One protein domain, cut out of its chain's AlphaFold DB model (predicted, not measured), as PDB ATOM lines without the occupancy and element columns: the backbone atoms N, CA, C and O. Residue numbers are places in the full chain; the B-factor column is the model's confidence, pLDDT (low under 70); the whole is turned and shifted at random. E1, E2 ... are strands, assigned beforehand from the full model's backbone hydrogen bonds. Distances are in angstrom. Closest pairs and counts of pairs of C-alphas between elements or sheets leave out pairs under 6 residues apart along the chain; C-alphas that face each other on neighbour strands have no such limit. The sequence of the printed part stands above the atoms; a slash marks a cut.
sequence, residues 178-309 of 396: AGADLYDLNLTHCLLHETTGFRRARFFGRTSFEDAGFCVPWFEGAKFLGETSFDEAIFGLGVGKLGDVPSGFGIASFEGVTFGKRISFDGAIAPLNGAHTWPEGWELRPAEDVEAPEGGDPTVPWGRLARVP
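AT A GLANCE: This is residues 178 to 309 of the 396 residues of an uncharacterized protein of Saccharomonospora cyanea NA-134 (UniProt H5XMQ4). With little regular structure, the printed part winds in stacked turns tied by short parallel pairings, with E1 and E2 at one end and the small antiparallel sheet E3-E5-E4 at the other. Its 132 residues have no named helix and five strands, E1 to E5 in chain order, holding 20 residues: all strand. It is compact, radius of gyration of the C-alphas 13.6 A, spanning 36 by 35 by 24 A.

HOW THE PARTS SIT: E5, residues 302 to 307, and E4, residues 282 to 286, form an antiparallel hairpin at 144 degrees, N 304 and O 285 2.8 A apart. E3, residues 269 to 271, is antiparallel to E5, N 303 and O 270 2.9 A apart. E1, residues 181 to 183, and E2, residues 202 to 204, are parallel, N 182 and O 202 2.8 A apart. E2 and E3 are apart.

IN THESE COORDINATES: E5 measures 16.6 A, ending at C-alpha 307 (150.785, 123.005, 167.040); E4 measures 13.3 A, E3 7.2 A, E1 and E2 6.6 A each. E1 begins at C-alpha 181 (130.710, 102.208, 162.219).

THE WHOLE: The farthest C-alphas, of Gly 238 and Thr 299, are 38.7 A apart. The printed part has no cut; the links E1 to E2, E2 to E3 and E4 to E5 are long. Confidence is low at 25 residues, among them 236 to 246.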
ATOM      1  N   ALA A 178     126.708 109.904 164.439       92.69
ATOM      2  CA  ALA A 178     127.417 109.853 165.705       92.69
ATOM      3  C   ALA A 178     127.461 108.423 166.265       92.69
ATOM      4  O   ALA A 178     126.416 107.797 166.449       92.69
ATOM      5  N   GLY A 179     128.666 107.939 166.570       92.06
ATOM      6  CA  GLY A 179     128.894 106.575 167.054       92.06
ATOM      7  C   GLY A 179     128.713 105.479 166.002       92.06
ATOM      8  O   GLY A 179     128.715 104.313 166.374       92.06
ATOM      9  N   ALA A 180     128.512 105.825 164.727       95.62
ATOM     10  CA  ALA A 180     128.355 104.839 163.664       95.62
ATOM     11  C   ALA A 180     129.690 104.183 163.292       95.62
ATOM     12  O   ALA A 180     130.739 104.831 163.345       95.62
ATOM     13  N   ASP A 181     129.607 102.930 162.848       94.00
ATOM     14  CA  ASP A 181     130.710 102.208 162.219       94.00
ATOM     15  C   ASP A 181     130.586 102.340 160.705       94.00
ATOM     16  O   ASP A 181     129.619 101.863 160.106       94.00
ATOM     17  N   LEU A 182     131.545 103.033 160.100       95.38
ATOM     18  CA  LEU A 182     131.541 103.415 158.694       95.38
ATOM     19  C   LEU A 182     132.710 102.722 157.999       95.38
ATOM     20  O   LEU A 182     133.860 102.942 158.365       95.38
ATOM     21  N   TYR A 183     132.416 101.871 157.021       94.56
ATOM     22  CA  TYR A 183     133.416 101.092 156.287       94.56
ATOM     23  C   TYR A 183     133.564 101.646 154.881       94.56
ATOM     24  O   TYR A 183     132.554 101.911 154.226       94.56
ATOM     25  N   ASP A 184     134.810 101.820 154.442       94.44
ATOM     26  CA  ASP A 184     135.161 102.286 153.098       94.44
ATOM     27  C   ASP A 184     134.384 103.544 152.669       94.44
ATOM     28  O   ASP A 184     133.936 103.687 151.526       94.44
ATOM     29  N   LEU A 185     134.164 104.460 153.623       95.62
ATOM     30  CA  LEU A 185     133.324 105.627 153.396       95.62
ATOM     31  C   LEU A 185     133.953 106.531 152.338       95.62
ATOM     32  O   LEU A 185     135.002 107.146 152.542       95.62
ATOM     33  N   ASN A 186     133.237 106.697 151.234       94.19
ATOM     34  CA  ASN A 186     133.613 107.613 150.178       94.19
ATOM     35  C   ASN A 186     132.694 108.837 150.196       94.19
ATOM     36  O   ASN A 186     131.504 108.744 149.894       94.19
ATOM     37  N   LEU A 187     133.268 110.005 150.474       92.75
ATOM     38  CA  LEU A 187     132.655 111.331 150.343       92.75
ATOM     39  C   LEU A 187     133.531 112.271 149.490       92.75
ATOM     40  O   LEU A 187     133.459 113.493 149.610       92.75
ATOM     41  N   THR A 188     134.336 111.699 148.588       90.44
ATOM     42  CA  THR A 188     135.127 112.431 147.594       90.44
ATOM     43  C   THR A 188     134.243 113.337 146.738       90.44
ATOM     44  O   THR A 188     133.233 112.885 146.185       90.44
ATOM     45  N   HIS A 189     134.655 114.598 146.591       87.62
ATOM     46  CA  HIS A 189     133.945 115.665 145.877       87.62
ATOM     47  C   HIS A 189     132.553 116.017 146.432       87.62
ATOM     48  O   HIS A 189     131.731 116.581 145.704       87.62
ATOM     49  N   CYS A 190     132.264 115.695 147.694       87.81
ATOM     50  CA  CYS A 190     130.989 116.029 148.325       87.81
ATOM     51  C   CYS A 190     131.059 117.334 149.127       87.81
ATOM     52  O   CYS A 190     132.084 117.676 149.711       87.81
ATOM     53  N   LEU A 191     129.924 118.031 149.226       84.56
ATOM     54  CA  LEU A 191     129.734 119.116 150.189       84.56
ATOM     55  C   LEU A 191     128.907 118.592 151.368       84.56
ATOM     56  O   LEU A 191     127.749 118.197 151.212       84.56
ATOM     57  N   LEU A 192     129.513 118.591 152.550       86.44
ATOM     58  CA  LEU A 192     128.890 118.188 153.797       86.44
ATOM     59  C   LEU A 192     128.272 119.409 154.479       86.44
ATOM     60  O   LEU A 192     128.963 120.347 154.893       86.44
ATOM     61  N   HIS A 193     126.946 119.364 154.601       81.00
ATOM     62  CA  HIS A 193     126.138 120.386 155.262       81.00
ATOM     63  C   HIS A 193     126.462 120.486 156.752       81.00
ATOM     64  O   HIS A 193     126.920 119.522 157.363       81.00
ATOM     65  N   GLU A 194     126.151 121.637 157.349       78.75
ATOM     66  CA  GLU A 194     126.387 121.934 158.773       78.75
ATOM     67  C   GLU A 194     125.749 120.926 159.735       78.75
ATOM     68  O   GLU A 194     126.204 120.780 160.859       78.75
ATOM     69  N   THR A 195     124.713 120.221 159.287       83.12
ATOM     70  CA  THR A 195     123.968 119.218 160.048       83.12
ATOM     71  C   THR A 195     124.541 117.804 159.930       83.12
ATOM     72  O   THR A 195     123.938 116.868 160.456       83.12
ATOM     73  N   THR A 196     125.665 117.624 159.230       88.44
ATOM     74  CA  THR A 196     126.314 116.319 159.048       88.44
ATOM     75  C   THR A 196     127.305 116.063 160.181       88.44
ATOM     76  O   THR A 196     128.315 116.754 160.300       88.44
ATOM     77  N   GLY A 197     127.017 115.074 161.029       88.81
ATOM     78  CA  GLY A 197     127.790 114.782 162.233       88.81
ATOM     79  C   GLY A 197     128.431 113.405 162.263       88.81
ATOM     80  O   GLY A 197     127.757 112.411 162.015       88.81
ATOM     81  N   PHE A 198     129.696 113.355 162.689       91.50
ATOM     82  CA  PHE A 198     130.500 112.135 162.851       91.50
ATOM     83  C   PHE A 198     131.057 111.987 164.272       91.50
ATOM     84  O   PHE A 198     132.066 111.319 164.497       91.50
ATOM     85  N   ARG A 199     130.431 112.628 165.265       89.56
ATOM     86  CA  ARG A 199     130.908 112.596 166.653       89.56
ATOM     87  C   ARG A 199     131.025 111.152 167.147       89.56
ATOM     88  O   ARG A 199     130.027 110.439 167.163       89.56
ATOM     89  N   ARG A 200     132.204 110.737 167.614       90.00
ATOM     90  CA  ARG A 200     132.494 109.356 168.052       90.00
ATOM     91  C   ARG A 200     132.278 108.276 166.982       90.00
ATOM     92  O   ARG A 200     132.220 107.105 167.333       90.00
ATOM     93  N   ALA A 201     132.133 108.642 165.708       93.50
ATOM     94  CA  ALA A 201     132.072 107.665 164.624       93.50
ATOM     95  C   ALA A 201     133.418 106.944 164.485       93.50
ATOM     96  O   ALA A 201     134.470 107.528 164.769       93.50
ATOM     97  N   ARG A 202     133.381 105.688 164.049       92.81
ATOM     98  CA  ARG A 202     134.563 104.877 163.760       92.81
ATOM     99  C   ARG A 202     134.613 104.608 162.263       92.81
ATOM    100  O   ARG A 202     133.639 104.117 161.700       92.81
ATOM    101  N   PHE A 203     135.724 104.952 161.629       93.19
ATOM    102  CA  PHE A 203     135.935 104.773 160.197       93.19
ATOM    103  C   PHE A 203     136.921 103.633 159.965       93.19
ATOM    104  O   PHE A 203     138.043 103.680 160.463       93.19
ATOM    105  N   PHE A 204     136.505 102.626 159.214       91.38
ATOM    106  CA  PHE A 204     137.270 101.427 158.893       91.38
ATOM    107  C   PHE A 204     137.571 101.377 157.394       91.38
ATOM    108  O   PHE A 204     136.884 102.012 156.587       91.38
ATOM    109  N   GLY A 205     138.592 100.608 157.015       90.06
ATOM    110  CA  GLY A 205     139.012 100.503 155.618       90.06
ATOM    111  C   GLY A 205     139.495 101.841 155.054       90.06
ATOM    112  O   GLY A 205     140.084 102.656 155.767       90.06
ATOM    113  N   ARG A 206     139.265 102.075 153.762       92.12
ATOM    114  CA  ARG A 206     139.687 103.303 153.082       92.12
ATOM    115  C   ARG A 206     138.597 104.364 153.140       92.12
ATOM    116  O   ARG A 206     137.600 104.288 152.432       92.12
ATOM    117  N   THR A 207     138.833 105.417 153.908       94.75
ATOM    118  CA  THR A 207     137.945 106.579 153.970       94.75
ATOM    119  C   THR A 207     138.477 107.715 153.099       94.75
ATOM    120  O   THR A 207     139.636 108.108 153.219       94.75
ATOM    121  N   SER A 208     137.647 108.278 152.219       93.62
ATOM    122  CA  SER A 208     138.050 109.413 151.378       93.62
ATOM    123  C   SER A 208     137.107 110.599 151.516       93.62
ATOM    124  O   SER A 208     135.909 110.506 151.252       93.62
ATOM    125  N   PHE A 209     137.691 111.735 151.878       92.00
ATOM    126  CA  PHE A 209     137.112 113.073 151.831       92.00
ATOM    127  C   PHE A 209     137.884 113.963 150.848       92.00
ATOM    128  O   PHE A 209     137.937 115.181 151.018       92.00
ATOM    129  N   GLU A 210     138.510 113.359 149.836       89.38
ATOM    130  CA  GLU A 210     139.278 114.084 148.826       89.38
ATOM    131  C   GLU A 210     138.409 115.152 148.136       89.38
ATOM    132  O   GLU A 210     137.289 114.878 147.691       89.38
ATOM    133  N   ASP A 211     138.901 116.391 148.087       87.69
ATOM    134  CA  ASP A 211     138.195 117.573 147.581       87.69
ATOM    135  C   ASP A 211     136.768 117.705 148.159       87.69
ATOM    136  O   ASP A 211     135.845 118.176 147.492       87.69
ATOM    137  N   ALA A 212     136.556 117.274 149.407       89.12
ATOM    138  CA  ALA A 212     135.295 117.467 150.110       89.12
ATOM    139  C   ALA A 212     135.232 118.853 150.768       89.12
ATOM    140  O   ALA A 212     136.217 119.370 151.300       89.12
ATOM    141  N   GLY A 213     134.051 119.464 150.759       84.38
ATOM    142  CA  GLY A 213     133.770 120.705 151.477       84.38
ATOM    143  C   GLY A 213     133.053 120.425 152.794       84.38
ATOM    144  O   GLY A 213     132.022 119.765 152.800       84.38
ATOM    145  N   PHE A 214     133.541 120.975 153.903       84.31
ATOM    146  CA  PHE A 214     132.889 120.891 155.208       84.31
ATOM    147  C   PHE A 214     132.401 122.271 155.653       84.31
ATOM    148  O   PHE A 214     133.205 123.156 155.973       84.31
ATOM    149  N   CYS A 215     131.077 122.439 155.736       74.69
ATOM    150  CA  CYS A 215     130.465 123.607 156.377       74.69
ATOM    151  C   CYS A 215     130.827 123.651 157.859       74.69
ATOM    152  O   CYS A 215     131.360 124.648 158.343       74.69
ATOM    153  N   VAL A 216     130.612 122.534 158.553       71.06
ATOM    154  CA  VAL A 216     131.032 122.353 159.939       71.06
ATOM    155  C   VAL A 216     131.589 120.937 160.109       71.06
ATOM    156  O   VAL A 216     130.871 119.974 159.854       71.06
ATOM    157  N   PRO A 217     132.857 120.772 160.525       69.19
ATOM    158  CA  PRO A 217     133.446 119.449 160.701       69.19
ATOM    159  C   PRO A 217     133.205 118.908 162.116       69.19
ATOM    160  O   PRO A 217     133.998 119.130 163.030       69.19
ATOM    161  N   TRP A 218     132.107 118.180 162.324       75.31
ATOM    162  CA  TRP A 218     131.808 117.532 163.607       75.31
ATOM    163  C   TRP A 218     132.475 116.153 163.729       75.31
ATOM    164  O   TRP A 218     131.806 115.124 163.632       75.31
ATOM    165  N   PHE A 219     133.784 116.139 163.987       81.56
ATOM    166  CA  PHE A 219     134.585 114.919 164.202       81.56
ATOM    167  C   PHE A 219     135.000 114.692 165.666       81.56
ATOM    168  O   PHE A 219     135.922 113.927 165.942       81.56
ATOM    169  N   GLU A 220     134.340 115.351 166.621       82.25
ATOM    170  CA  GLU A 220     134.660 115.232 168.052       82.25
ATOM    171  C   GLU A 220     134.665 113.756 168.498       82.25
ATOM    172  O   GLU A 220     133.664 113.045 168.358       82.25
ATOM    173  N   GLY A 221     135.803 113.285 169.014       82.94
ATOM    174  CA  GLY A 221     135.996 111.895 169.438       82.94
ATOM    175  C   GLY A 221     135.882 110.839 168.330       82.94
ATOM    176  O   GLY A 221     135.794 109.654 168.646       82.94
ATOM    177  N   ALA A 222     135.828 111.238 167.056       89.75
ATOM    178  CA  ALA A 222     135.846 110.312 165.930       89.75
ATOM    179  C   ALA A 222     137.181 109.554 165.861       89.75
ATOM    180  O   ALA A 222     138.232 110.098 166.214       89.75
ATOM    181  N   LYS A 223     137.130 108.305 165.395       89.25
ATOM    182  CA  LYS A 223     138.289 107.421 165.247       89.25
ATOM    183  C   LYS A 223     138.404 106.983 163.795       89.25
ATOM    184  O   LYS A 223     137.538 106.266 163.307       89.25
ATOM    185  N   PHE A 224     139.465 107.381 163.116       89.69
ATOM    186  CA  PHE A 224     139.807 106.870 161.796       89.69
ATOM    187  C   PHE A 224     140.775 105.712 161.989       89.69
ATOM    188  O   PHE A 224     141.884 105.932 162.444       89.69
ATOM    189  N   LEU A 225     140.343 104.483 161.742       88.19
ATOM    190  CA  LEU A 225     141.097 103.262 162.045       88.19
ATOM    191  C   LEU A 225     141.775 102.666 160.802       88.19
ATOM    192  O   LEU A 225     142.656 101.824 160.938       88.19
ATOM    193  N   GLY A 226     141.406 103.126 159.604       85.12
ATOM    194  CA  GLY A 226     142.077 102.791 158.348       85.12
ATOM    195  C   GLY A 226     142.683 104.005 157.634       85.12
ATOM    196  O   GLY A 226     142.834 105.083 158.216       85.12
ATOM    197  N   GLU A 227     143.054 103.821 156.365       88.06
ATOM    198  CA  GLU A 227     143.609 104.881 155.516       88.06
ATOM    199  C   GLU A 227     142.570 105.980 155.292       88.06
ATOM    200  O   GLU A 227     141.481 105.711 154.787       88.06
ATOM    201  N   THR A 228     142.906 107.222 155.637       91.50
ATOM    202  CA  THR A 228     142.006 108.364 155.463       91.50
ATOM    203  C   THR A 228     142.664 109.471 154.650       91.50
ATOM    204  O   THR A 228     143.692 110.015 155.046       91.50
ATOM    205  N   SER A 229     142.059 109.851 153.526       90.19
ATOM    206  CA  SER A 229     142.488 111.026 152.758       90.19
ATOM    207  C   SER A 229     141.526 112.188 152.981       90.19
ATOM    208  O   SER A 229     140.310 112.045 152.842       90.19
ATOM    209  N   PHE A 230     142.088 113.347 153.308       88.50
ATOM    210  CA  PHE A 230     141.436 114.652 153.279       88.50
ATOM    211  C   PHE A 230     142.053 115.537 152.192       88.50
ATOM    212  O   PHE A 230     141.938 116.755 152.269       88.50
ATOM    213  N   ASP A 231     142.740 114.966 151.205       86.75
ATOM    214  CA  ASP A 231     143.510 115.750 150.242       86.75
ATOM    215  C   ASP A 231     142.608 116.736 149.486       86.75
ATOM    216  O   ASP A 231     141.471 116.431 149.141       86.75
ATOM    217  N   GLU A 232     143.074 117.964 149.291       86.50
ATOM    218  CA  GLU A 232     142.309 119.081 148.716       86.50
ATOM    219  C   GLU A 232     140.992 119.452 149.440       86.50
ATOM    220  O   GLU A 232     140.250 120.320 148.957       86.50
ATOM    221  N   ALA A 233     140.696 118.860 150.604       86.81
ATOM    222  CA  ALA A 233     139.490 119.173 151.356       86.81
ATOM    223  C   ALA A 233     139.493 120.627 151.848       86.81
ATOM    224  O   ALA A 233     140.529 121.224 152.174       86.81
ATOM    225  N   ILE A 234     138.297 121.207 151.933       80.06
ATOM    226  CA  ILE A 234     138.084 122.558 152.445       80.06
ATOM    227  C   ILE A 234     137.266 122.471 153.721       80.06
ATOM    228  O   ILE A 234     136.098 122.090 153.697       80.06
ATOM    229  N   PHE A 235     137.852 122.898 154.832       78.06
ATOM    230  CA  PHE A 235     137.161 122.952 156.109       78.06
ATOM    231  C   PHE A 235     136.804 124.382 156.503       78.06
ATOM    232  O   PHE A 235     137.590 125.305 156.294       78.06
ATOM    233  N   GLY A 236     135.657 124.562 157.160       64.81
ATOM    234  CA  GLY A 236     135.257 125.862 157.697       64.81
ATOM    235  C   GLY A 236     134.625 126.769 156.645       64.81
ATOM    236  O   GLY A 236     134.898 127.967 156.626       64.81
ATOM    237  N   LEU A 237     133.762 126.198 155.792       58.88
ATOM    238  CA  LEU A 237     132.806 126.971 154.984       58.88
ATOM    239  C   LEU A 237     131.688 127.597 155.856       58.88
ATOM    240  O   LEU A 237     130.828 128.299 155.336       58.88
ATOM    241  N   GLY A 238     131.695 127.330 157.169       50.28
ATOM    242  CA  GLY A 238     130.852 127.931 158.203       50.28
ATOM    243  C   GLY A 238     131.582 128.044 159.555       50.28
ATOM    244  O   GLY A 238     132.719 127.596 159.719       50.28
ATOM    245  N   VAL A 239     130.939 128.667 160.550       40.69
ATOM    246  CA  VAL A 239     131.517 128.945 161.883       40.69
ATOM    247  C   VAL A 239     131.424 127.735 162.828       40.69
ATOM    248  O   VAL A 239     130.607 127.691 163.741       40.69
ATOM    249  N   GLY A 240     132.270 126.728 162.612       40.81
ATOM    250  CA  GLY A 240     132.378 125.544 163.471       40.81
ATOM    251  C   GLY A 240     133.501 125.629 164.506       40.81
ATOM    252  O   GLY A 240     134.601 126.062 164.180       40.81
ATOM    253  N   LYS A 241     133.256 125.169 165.739       42.59
ATOM    254  CA  LYS A 241     134.300 124.868 166.735       42.59
ATOM    255  C   LYS A 241     134.454 123.342 166.786       42.59
ATOM    256  O   LYS A 241     133.444 122.656 166.931       42.59
ATOM    257  N   LEU A 242     135.672 122.810 166.655       45.75
ATOM    258  CA  LEU A 242     135.926 121.406 166.993       45.75
ATOM    259  C   LEU A 242     135.826 121.275 168.525       45.75
ATOM    260  O   LEU A 242     136.329 122.148 169.234       45.75
ATOM    261  N   GLY A 243     135.089 120.275 169.015       46.03
ATOM    262  CA  GLY A 243     134.869 120.059 170.449       46.03
ATOM    263  C   GLY A 243     136.143 119.631 171.184       46.03
ATOM    264  O   GLY A 243     137.093 119.174 170.558       46.03
ATOM    265  N   ASP A 244     136.139 119.748 172.513       44.84
ATOM    266  CA  ASP A 244     137.317 119.547 173.379       44.84
ATOM    267  C   ASP A 244     137.774 118.071 173.502       44.84
ATOM    268  O   ASP A 244     138.738 117.777 174.207       44.84
ATOM    269  N   VAL A 245     137.090 117.122 172.842       48.50
ATOM    270  CA  VAL A 245     137.444 115.692 172.874       48.50
ATOM    271  C   VAL A 245     138.346 115.345 171.686       48.50
ATOM    272  O   VAL A 245     137.913 115.501 170.538       48.50
ATOM    273  N   PRO A 246     139.555 114.812 171.934       56.59
ATOM    274  CA  PRO A 246     140.500 114.532 170.866       56.59
ATOM    275  C   PRO A 246     140.033 113.413 169.927       56.59
ATOM    276  O   PRO A 246     139.449 112.414 170.353       56.59
ATOM    277  N   SER A 247     140.297 113.597 168.632       70.38
ATOM    278  CA  SER A 247     140.046 112.613 167.571       70.38
ATOM    279  C   SER A 247     141.265 111.701 167.380       70.38
ATOM    280  O   SER A 247     142.400 112.134 167.574       70.38
ATOM    281  N   GLY A 248     141.047 110.446 166.992       49.16
ATOM    282  CA  GLY A 248     142.123 109.496 166.686       49.16
ATOM    283  C   GLY A 248     142.226 109.229 165.189       49.16
ATOM    284  O   GLY A 248     141.198 109.090 164.531       49.16
ATOM    285  N   PHE A 249     143.443 109.129 164.661       66.44
ATOM    286  CA  PHE A 249     143.723 108.846 163.257       66.44
ATOM    287  C   PHE A 249     144.645 107.635 163.107       66.44
ATOM    288  O   PHE A 249     145.615 107.496 163.842       66.44
ATOM    289  N   GLY A 250     144.365 106.785 162.126       62.12
ATOM    290  CA  GLY A 250     145.300 105.839 161.537       62.12
ATOM    291  C   GLY A 250     146.179 106.595 160.550       62.12
ATOM    292  O   GLY A 250     146.612 107.712 160.828       62.12
ATOM    293  N   ILE A 251     146.409 106.039 159.362       63.75
ATOM    294  CA  ILE A 251     147.133 106.761 158.307       63.75
ATOM    295  C   ILE A 251     146.239 107.880 157.766       63.75
ATOM    296  O   ILE A 251     145.106 107.624 157.362       63.75
ATOM    297  N   ALA A 252     146.752 109.112 157.753       67.56
ATOM    298  CA  ALA A 252     145.995 110.286 157.336       67.56
ATOM    299  C   ALA A 252     146.819 111.210 156.432       67.56
ATOM    300  O   ALA A 252     147.965 111.536 156.758       67.56
ATOM    301  N   SER A 253     146.218 111.651 155.325       69.69
ATOM    302  CA  SER A 253     146.794 112.645 154.411       69.69
ATOM    303  C   SER A 253     145.928 113.902 154.354       69.69
ATOM    304  O   SER A 253     144.705 113.813 154.249       69.69
ATOM    305  N   PHE A 254     146.566 115.069 154.456       80.81
ATOM    306  CA  PHE A 254     145.953 116.398 154.377       80.81
ATOM    307  C   PHE A 254     146.636 117.260 153.299       80.81
ATOM    308  O   PHE A 254     146.777 118.479 153.452       80.81
ATOM    309  N   GLU A 255     147.105 116.642 152.215       72.81
ATOM    310  CA  GLU A 255     147.811 117.350 151.152       72.81
ATOM    311  C   GLU A 255     146.892 118.396 150.507       72.81
ATOM    312  O   GLU A 255     145.754 118.126 150.133       72.81
ATOM    313  N   GLY A 256     147.357 119.643 150.404       68.50
ATOM    314  CA  GLY A 256     146.583 120.714 149.768       68.50
ATOM    315  C   GLY A 256     145.321 121.163 150.524       68.50
ATOM    316  O   GLY A 256     144.544 121.948 149.971       68.50
ATOM    317  N   VAL A 257     145.115 120.725 151.774       76.75
ATOM    318  CA  VAL A 257     143.949 121.115 152.583       76.75
ATOM    319  C   VAL A 257     143.913 122.619 152.843       76.75
ATOM    320  O   VAL A 257     144.928 123.268 153.104       76.75
ATOM    321  N   THR A 258     142.706 123.186 152.802       73.50
ATOM    322  CA  THR A 258     142.459 124.594 153.131       73.50
ATOM    323  C   THR A 258     141.579 124.716 154.373       73.50
ATOM    324  O   THR A 258     140.478 124.171 154.421       73.50
ATOM    325  N   PHE A 259     142.037 125.490 155.361       69.25
ATOM    326  CA  PHE A 259     141.301 125.756 156.600       69.25
ATOM    327  C   PHE A 259     140.713 127.171 156.623       69.25
ATOM    328  O   PHE A 259     141.419 128.161 156.415       69.25
ATOM    329  N   GLY A 260     139.425 127.274 156.952       62.06
ATOM    330  CA  GLY A 260     138.790 128.492 157.444       62.06
ATOM    331  C   GLY A 260     139.304 128.876 158.840       62.06
ATOM    332  O   GLY A 260     140.023 128.125 159.501       62.06
ATOM    333  N   LYS A 261     138.966 130.079 159.322       53.28
ATOM    334  CA  LYS A 261     139.445 130.553 160.632       53.28
ATOM    335  C   LYS A 261     138.889 129.668 161.765       53.28
ATOM    336  O   LYS A 261     137.683 129.669 161.973       53.28
ATOM    337  N   ARG A 262     139.795 129.059 162.553       55.34
ATOM    338  CA  ARG A 262     139.584 128.258 163.790       55.34
ATOM    339  C   ARG A 262     139.311 126.758 163.608       55.34
ATOM    340  O   ARG A 262     138.288 126.253 164.055       55.34
ATOM    341  N   ILE A 263     140.285 126.028 163.073       61.72
ATOM    342  CA  ILE A 263     140.321 124.562 163.171       61.72
ATOM    343  C   ILE A 263     141.546 124.172 163.994       61.72
ATOM    344  O   ILE A 263     142.636 124.700 163.772       61.72
ATOM    345  N   SER A 264     141.331 123.323 164.997       69.19
ATOM    346  CA  SER A 264     142.357 122.832 165.915       69.19
ATOM    347  C   SER A 264     142.398 121.316 165.828       69.19
ATOM    348  O   SER A 264     141.342 120.698 165.874       69.19
ATOM    349  N   PHE A 265     143.589 120.739 165.728       73.38
ATOM    350  CA  PHE A 265     143.836 119.302 165.883       73.38
ATOM    351  C   PHE A 265     144.507 118.998 167.227       73.38
ATOM    352  O   PHE A 265     145.100 117.937 167.404       73.38
ATOM    353  N   ASP A 266     144.456 119.950 168.162       73.31
ATOM    354  CA  ASP A 266     145.139 119.827 169.442       73.31
ATOM    355  C   ASP A 266     144.605 118.622 170.205       73.31
ATOM    356  O   ASP A 266     143.397 118.405 170.309       73.31
ATOM    357  N   GLY A 267     145.529 117.800 170.686       74.75
ATOM    358  CA  GLY A 267     145.177 116.585 171.395       74.75
ATOM    359  C   GLY A 267     144.856 115.385 170.512       74.75
ATOM    360  O   GLY A 267     144.805 114.291 171.074       74.75
ATOM    361  N   ALA A 268     144.670 115.542 169.196       82.88
ATOM    362  CA  ALA A 268     144.409 114.414 168.306       82.88
ATOM    363  C   ALA A 268     145.573 113.415 168.327       82.88
ATOM    364  O   ALA A 268     146.719 113.816 168.512       82.88
ATOM    365  N   ILE A 269     145.292 112.125 168.160       85.31
ATOM    366  CA  ILE A 269     146.302 111.065 168.303       85.31
ATOM    367  C   ILE A 269     146.487 110.281 167.007       85.31
ATOM    368  O   ILE A 269     145.522 110.093 166.269       85.31
ATOM    369  N   ALA A 270     147.709 109.821 166.735       85.38
ATOM    370  CA  ALA A 270     148.033 109.004 165.563       85.38
ATOM    371  C   ALA A 270     149.239 108.074 165.822       85.38
ATOM    372  O   ALA A 270     150.069 108.401 166.678       85.38
ATOM    373  N   PRO A 271     149.365 106.937 165.108       85.94
ATOM    374  CA  PRO A 271     150.521 106.050 165.228       85.94
ATOM    375  C   PRO A 271     151.799 106.737 164.724       85.94
ATOM    376  O   PRO A 271     151.792 107.401 163.700       85.94
ATOM    377  N   LEU A 272     152.935 106.567 165.401       85.06
ATOM    378  CA  LEU A 272     154.181 107.257 165.022       85.06
ATOM    379  C   LEU A 272     154.861 106.681 163.768       85.06
ATOM    380  O   LEU A 272     155.741 107.326 163.201       85.06
ATOM    381  N   ASN A 273     154.501 105.467 163.349       84.50
ATOM    382  CA  ASN A 273     155.114 104.771 162.213       84.50
ATOM    383  C   ASN A 273     154.353 104.952 160.885       84.50
ATOM    384  O   ASN A 273     154.777 104.392 159.873       84.50
ATOM    385  N   GLY A 274     153.236 105.683 160.877       78.31
ATOM    386  CA  GLY A 274     152.450 105.903 159.670       78.31
ATOM    387  C   GLY A 274     153.070 106.963 158.756       78.31
ATOM    388  O   GLY A 274     153.710 107.918 159.199       78.31
ATOM    389  N   ALA A 275     152.858 106.814 157.448       83.31
ATOM    390  CA  ALA A 275     153.218 107.830 156.461       83.31
ATOM    391  C   ALA A 275     152.150 108.940 156.438       83.31
ATOM    392  O   ALA A 275     151.293 108.969 155.557       83.31
ATOM    393  N   HIS A 276     152.160 109.814 157.447       85.31
ATOM    394  CA  HIS A 276     151.194 110.911 157.566       85.31
ATOM    395  C   HIS A 276     151.648 112.168 156.822       85.31
ATOM    396  O   HIS A 276     152.827 112.525 156.852       85.31
ATOM    397  N   THR A 277     150.681 112.904 156.276       87.00
ATOM    398  CA  THR A 277     150.882 114.270 155.770       87.00
ATOM    399  C   THR A 277     150.004 115.214 156.580       87.00
ATOM    400  O   THR A 277     148.805 115.293 156.330       87.00
ATOM    401  N   TRP A 278     150.576 115.918 157.560       86.19
ATOM    402  CA  TRP A 278     149.819 116.836 158.420       86.19
ATOM    403  C   TRP A 278     149.664 118.234 157.808       86.19
ATOM    404  O   TRP A 278     150.525 118.676 157.042       86.19
ATOM    405  N   PRO A 279     148.598 118.967 158.173       82.75
ATOM    406  CA  PRO A 279     148.463 120.384 157.866       82.75
ATOM    407  C   PRO A 279     149.674 121.230 158.269       82.75
ATOM    408  O   PRO A 279     150.328 120.969 159.277       82.75
ATOM    409  N   GLU A 280     149.908 122.325 157.542       80.75
ATOM    410  CA  GLU A 280     150.946 123.300 157.890       80.75
ATOM    411  C   GLU A 280     150.778 123.812 159.338       80.75
ATOM    412  O   GLU A 280     149.684 124.200 159.759       80.75
ATOM    413  N   GLY A 281     151.873 123.814 160.106       82.25
ATOM    414  CA  GLY A 281     151.891 124.241 161.509       82.25
ATOM    415  C   GLY A 281     151.456 123.177 162.521       82.25
ATOM    416  O   GLY A 281     151.293 123.507 163.697       82.25
ATOM    417  N   TRP A 282     151.282 121.923 162.098       85.19
ATOM    418  CA  TRP A 282     151.002 120.784 162.972       85.19
ATOM    419  C   TRP A 282     152.082 119.719 162.843       85.19
ATOM    420  O   TRP A 282     152.537 119.410 161.744       85.19
ATOM    421  N   GLU A 283     152.472 119.140 163.973       88.44
ATOM    422  CA  GLU A 283     153.393 118.009 164.015       88.44
ATOM    423  C   GLU A 283     152.897 116.949 164.997       88.44
ATOM    424  O   GLU A 283     152.250 117.255 166.004       88.44
ATOM    425  N   LEU A 284     153.213 115.691 164.701       89.31
ATOM    426  CA  LEU A 284     152.948 114.572 165.593       89.31
ATOM    427  C   LEU A 284     154.118 114.431 166.568       89.31
ATOM    428  O   LEU A 284     155.251 114.194 166.149       89.31
ATOM    429  N   ARG A 285     153.848 114.572 167.866       88.44
ATOM    430  CA  ARG A 285     154.846 114.411 168.927       88.44
ATOM    431  C   ARG A 285     154.636 113.086 169.658       88.44
ATOM    432  O   ARG A 285     153.490 112.764 169.975       88.44
ATOM    433  N   PRO A 286     155.701 112.329 169.971       86.69
ATOM    434  CA  PRO A 286     155.594 111.173 170.855       86.69
ATOM    435  C   PRO A 286     155.020 111.578 172.216       86.69
ATOM    436  O   PRO A 286     155.382 112.629 172.747       86.69
ATOM    437  N   ALA A 287     154.136 110.754 172.772       83.06
ATOM    438  CA  ALA A 287     153.497 111.006 174.058       83.06
ATOM    439  C   ALA A 287     153.359 109.682 174.826       83.06
ATOM    440  O   ALA A 287     152.684 108.769 174.362       83.06
ATOM    441  N   GLU A 288     154.032 109.559 175.974       77.94
ATOM    442  CA  GLU A 288     154.071 108.312 176.763       77.94
ATOM    443  C   GLU A 288     152.723 107.977 177.424       77.94
ATOM    444  O   GLU A 288     152.465 106.823 177.752       77.94
ATOM    445  N   ASP A 289     151.856 108.977 177.605       82.62
ATOM    446  CA  ASP A 289     150.503 108.850 178.157       82.62
ATOM    447  C   ASP A 289     149.456 108.410 177.120       82.62
ATOM    448  O   ASP A 289     148.288 108.227 177.466       82.62
ATOM    449  N   VAL A 290     149.841 108.280 175.846       80.88
ATOM    450  CA  VAL A 290     148.913 107.990 174.753       80.88
ATOM    451  C   VAL A 290     148.983 106.517 174.373       80.88
ATOM    452  O   VAL A 290     149.924 106.052 173.733       80.88
ATOM    453  N   GLU A 291     147.926 105.791 174.727       80.50
ATOM    454  CA  GLU A 291     147.692 104.425 174.269       80.50
ATOM    455  C   GLU A 291     146.933 104.395 172.937       80.50
ATOM    456  O   GLU A 291     146.270 105.362 172.539       80.50
ATOM    457  N   ALA A 292     147.000 103.248 172.257       79.12
ATOM    458  CA  ALA A 292     146.206 103.007 171.066       79.12
ATOM    459  C   ALA A 292     144.704 103.133 171.391       79.12
ATOM    460  O   ALA A 292     144.222 102.528 172.355       79.12
ATOM    461  N   PRO A 293     143.925 103.887 170.596       78.94
ATOM    462  CA  PRO A 293     142.485 103.930 170.758       78.94
ATOM    463  C   PRO A 293     141.889 102.547 170.483       78.94
ATOM    464  O   PRO A 293     142.415 101.774 169.690       78.94
ATOM    465  N   GLU A 294     140.743 102.245 171.090       72.38
ATOM    466  CA  GLU A 294     139.981 101.023 170.796       72.38
ATOM    467  C   GLU A 294     139.766 100.858 169.275       72.38
ATOM    468  O   GLU A 294     139.177 101.741 168.638       72.38
ATOM    469  N   GLY A 295     140.250  99.737 168.728       70.56
ATOM    470  CA  GLY A 295     140.267  99.422 167.294       70.56
ATOM    471  C   GLY A 295     141.561  99.803 166.555       70.56
ATOM    472  O   GLY A 295     141.722  99.424 165.401       70.56
ATOM    473  N   GLY A 296     142.475 100.535 167.194       72.31
ATOM    474  CA  GLY A 296     143.816 100.827 166.687       72.31
ATOM    475  C   GLY A 296     144.821  99.727 167.040       72.31
ATOM    476  O   GLY A 296     144.584  98.928 167.944       72.31
ATOM    477  N   ASP A 297     145.952  99.697 166.333       77.81
ATOM    478  CA  ASP A 297     147.028  98.734 166.587       77.81
ATOM    479  C   ASP A 297     147.760  99.065 167.908       77.81
ATOM    480  O   ASP A 297     148.409 100.116 167.997       77.81
ATOM    481  N   PRO A 298     147.675  98.196 168.938       78.69
ATOM    482  CA  PRO A 298     148.320  98.413 170.230       78.69
ATOM    483  C   PRO A 298     149.827  98.133 170.205       78.69
ATOM    484  O   PRO A 298     150.517  98.427 171.178       78.69
ATOM    485  N   THR A 299     150.354  97.538 169.132       82.44
ATOM    486  CA  THR A 299     151.779  97.178 169.027       82.44
ATOM    487  C   THR A 299     152.660  98.341 168.573       82.44
ATOM    488  O   THR A 299     153.887  98.275 168.666       82.44
ATOM    489  N   VAL A 300     152.038  99.420 168.102       83.56
ATOM    490  CA  VAL A 300     152.694 100.608 167.566       83.56
ATOM    491  C   VAL A 300     152.645 101.728 168.608       83.56
ATOM    492  O   VAL A 300     151.606 101.906 169.237       83.56
ATOM    493  N   PRO A 301     153.716 102.519 168.802       85.50
ATOM    494  CA  PRO A 301     153.665 103.675 169.688       85.50
ATOM    495  C   PRO A 301     152.833 104.807 169.067       85.50
ATOM    496  O   PRO A 301     152.976 105.122 167.882       85.50
ATOM    497  N   TRP A 302     151.986 105.439 169.878       88.25
ATOM    498  CA  TRP A 302     151.121 106.543 169.463       88.25
ATOM    499  C   TRP A 302     151.680 107.891 169.928       88.25
ATOM    500  O   TRP A 302     152.433 107.992 170.894       88.25
ATOM    501  N   GLY A 303     151.339 108.941 169.188       87.69
ATOM    502  CA  GLY A 303     151.707 110.318 169.489       87.69
ATOM    503  C   GLY A 303     150.495 111.237 169.499       87.69
ATOM    504  O   GLY A 303     149.408 110.863 169.058       87.69
ATOM    505  N   ARG A 304     150.702 112.464 169.975       88.44
ATOM    506  CA  ARG A 304     149.706 113.535 170.013       88.44
ATOM    507  C   ARG A 304     150.091 114.636 169.032       88.44
ATOM    508  O   ARG A 304     151.241 115.077 169.003       88.44
ATOM    509  N   LEU A 305     149.132 115.097 168.241       87.31
ATOM    510  CA  LEU A 305     149.292 116.280 167.417       87.31
ATOM    511  C   LEU A 305     149.364 117.517 168.300       87.31
ATOM    512  O   LEU A 305     148.498 117.760 169.143       87.31
ATOM    513  N   ALA A 306     150.397 118.309 168.053       85.88
ATOM    514  CA  ALA A 306     150.595 119.599 168.674       85.88
ATOM    515  C   ALA A 306     150.840 120.644 167.592       85.88
ATOM    516  O   ALA A 306     151.387 120.368 166.519       85.88
ATOM    517  N   ARG A 307     150.449 121.879 167.897       83.62
ATOM    518  CA  ARG A 307     150.785 123.005 167.040       83.62
ATOM    519  C   ARG A 307     152.285 123.265 167.132       83.62
ATOM    520  O   ARG A 307     152.815 123.424 168.233       83.62
ATOM    521  N   VAL A 308     152.951 123.347 165.986       83.56
ATOM    522  CA  VAL A 308     154.335 123.816 165.912       83.56
ATOM    523  C   VAL A 308     154.328 125.282 166.357       83.56
ATOM    524  O   VAL A 308     153.613 126.088 165.748       83.56
ATOM    525  N   PRO A 309     155.039 125.646 167.440       71.81
ATOM    526  CA  PRO A 309     155.140 127.030 167.872       71.81
ATOM    527  C   PRO A 309     155.726 127.859 166.734       71.81
ATOM    528  O   PRO A 309     156.737 127.481 166.148       71.81
TER     529      PRO A 309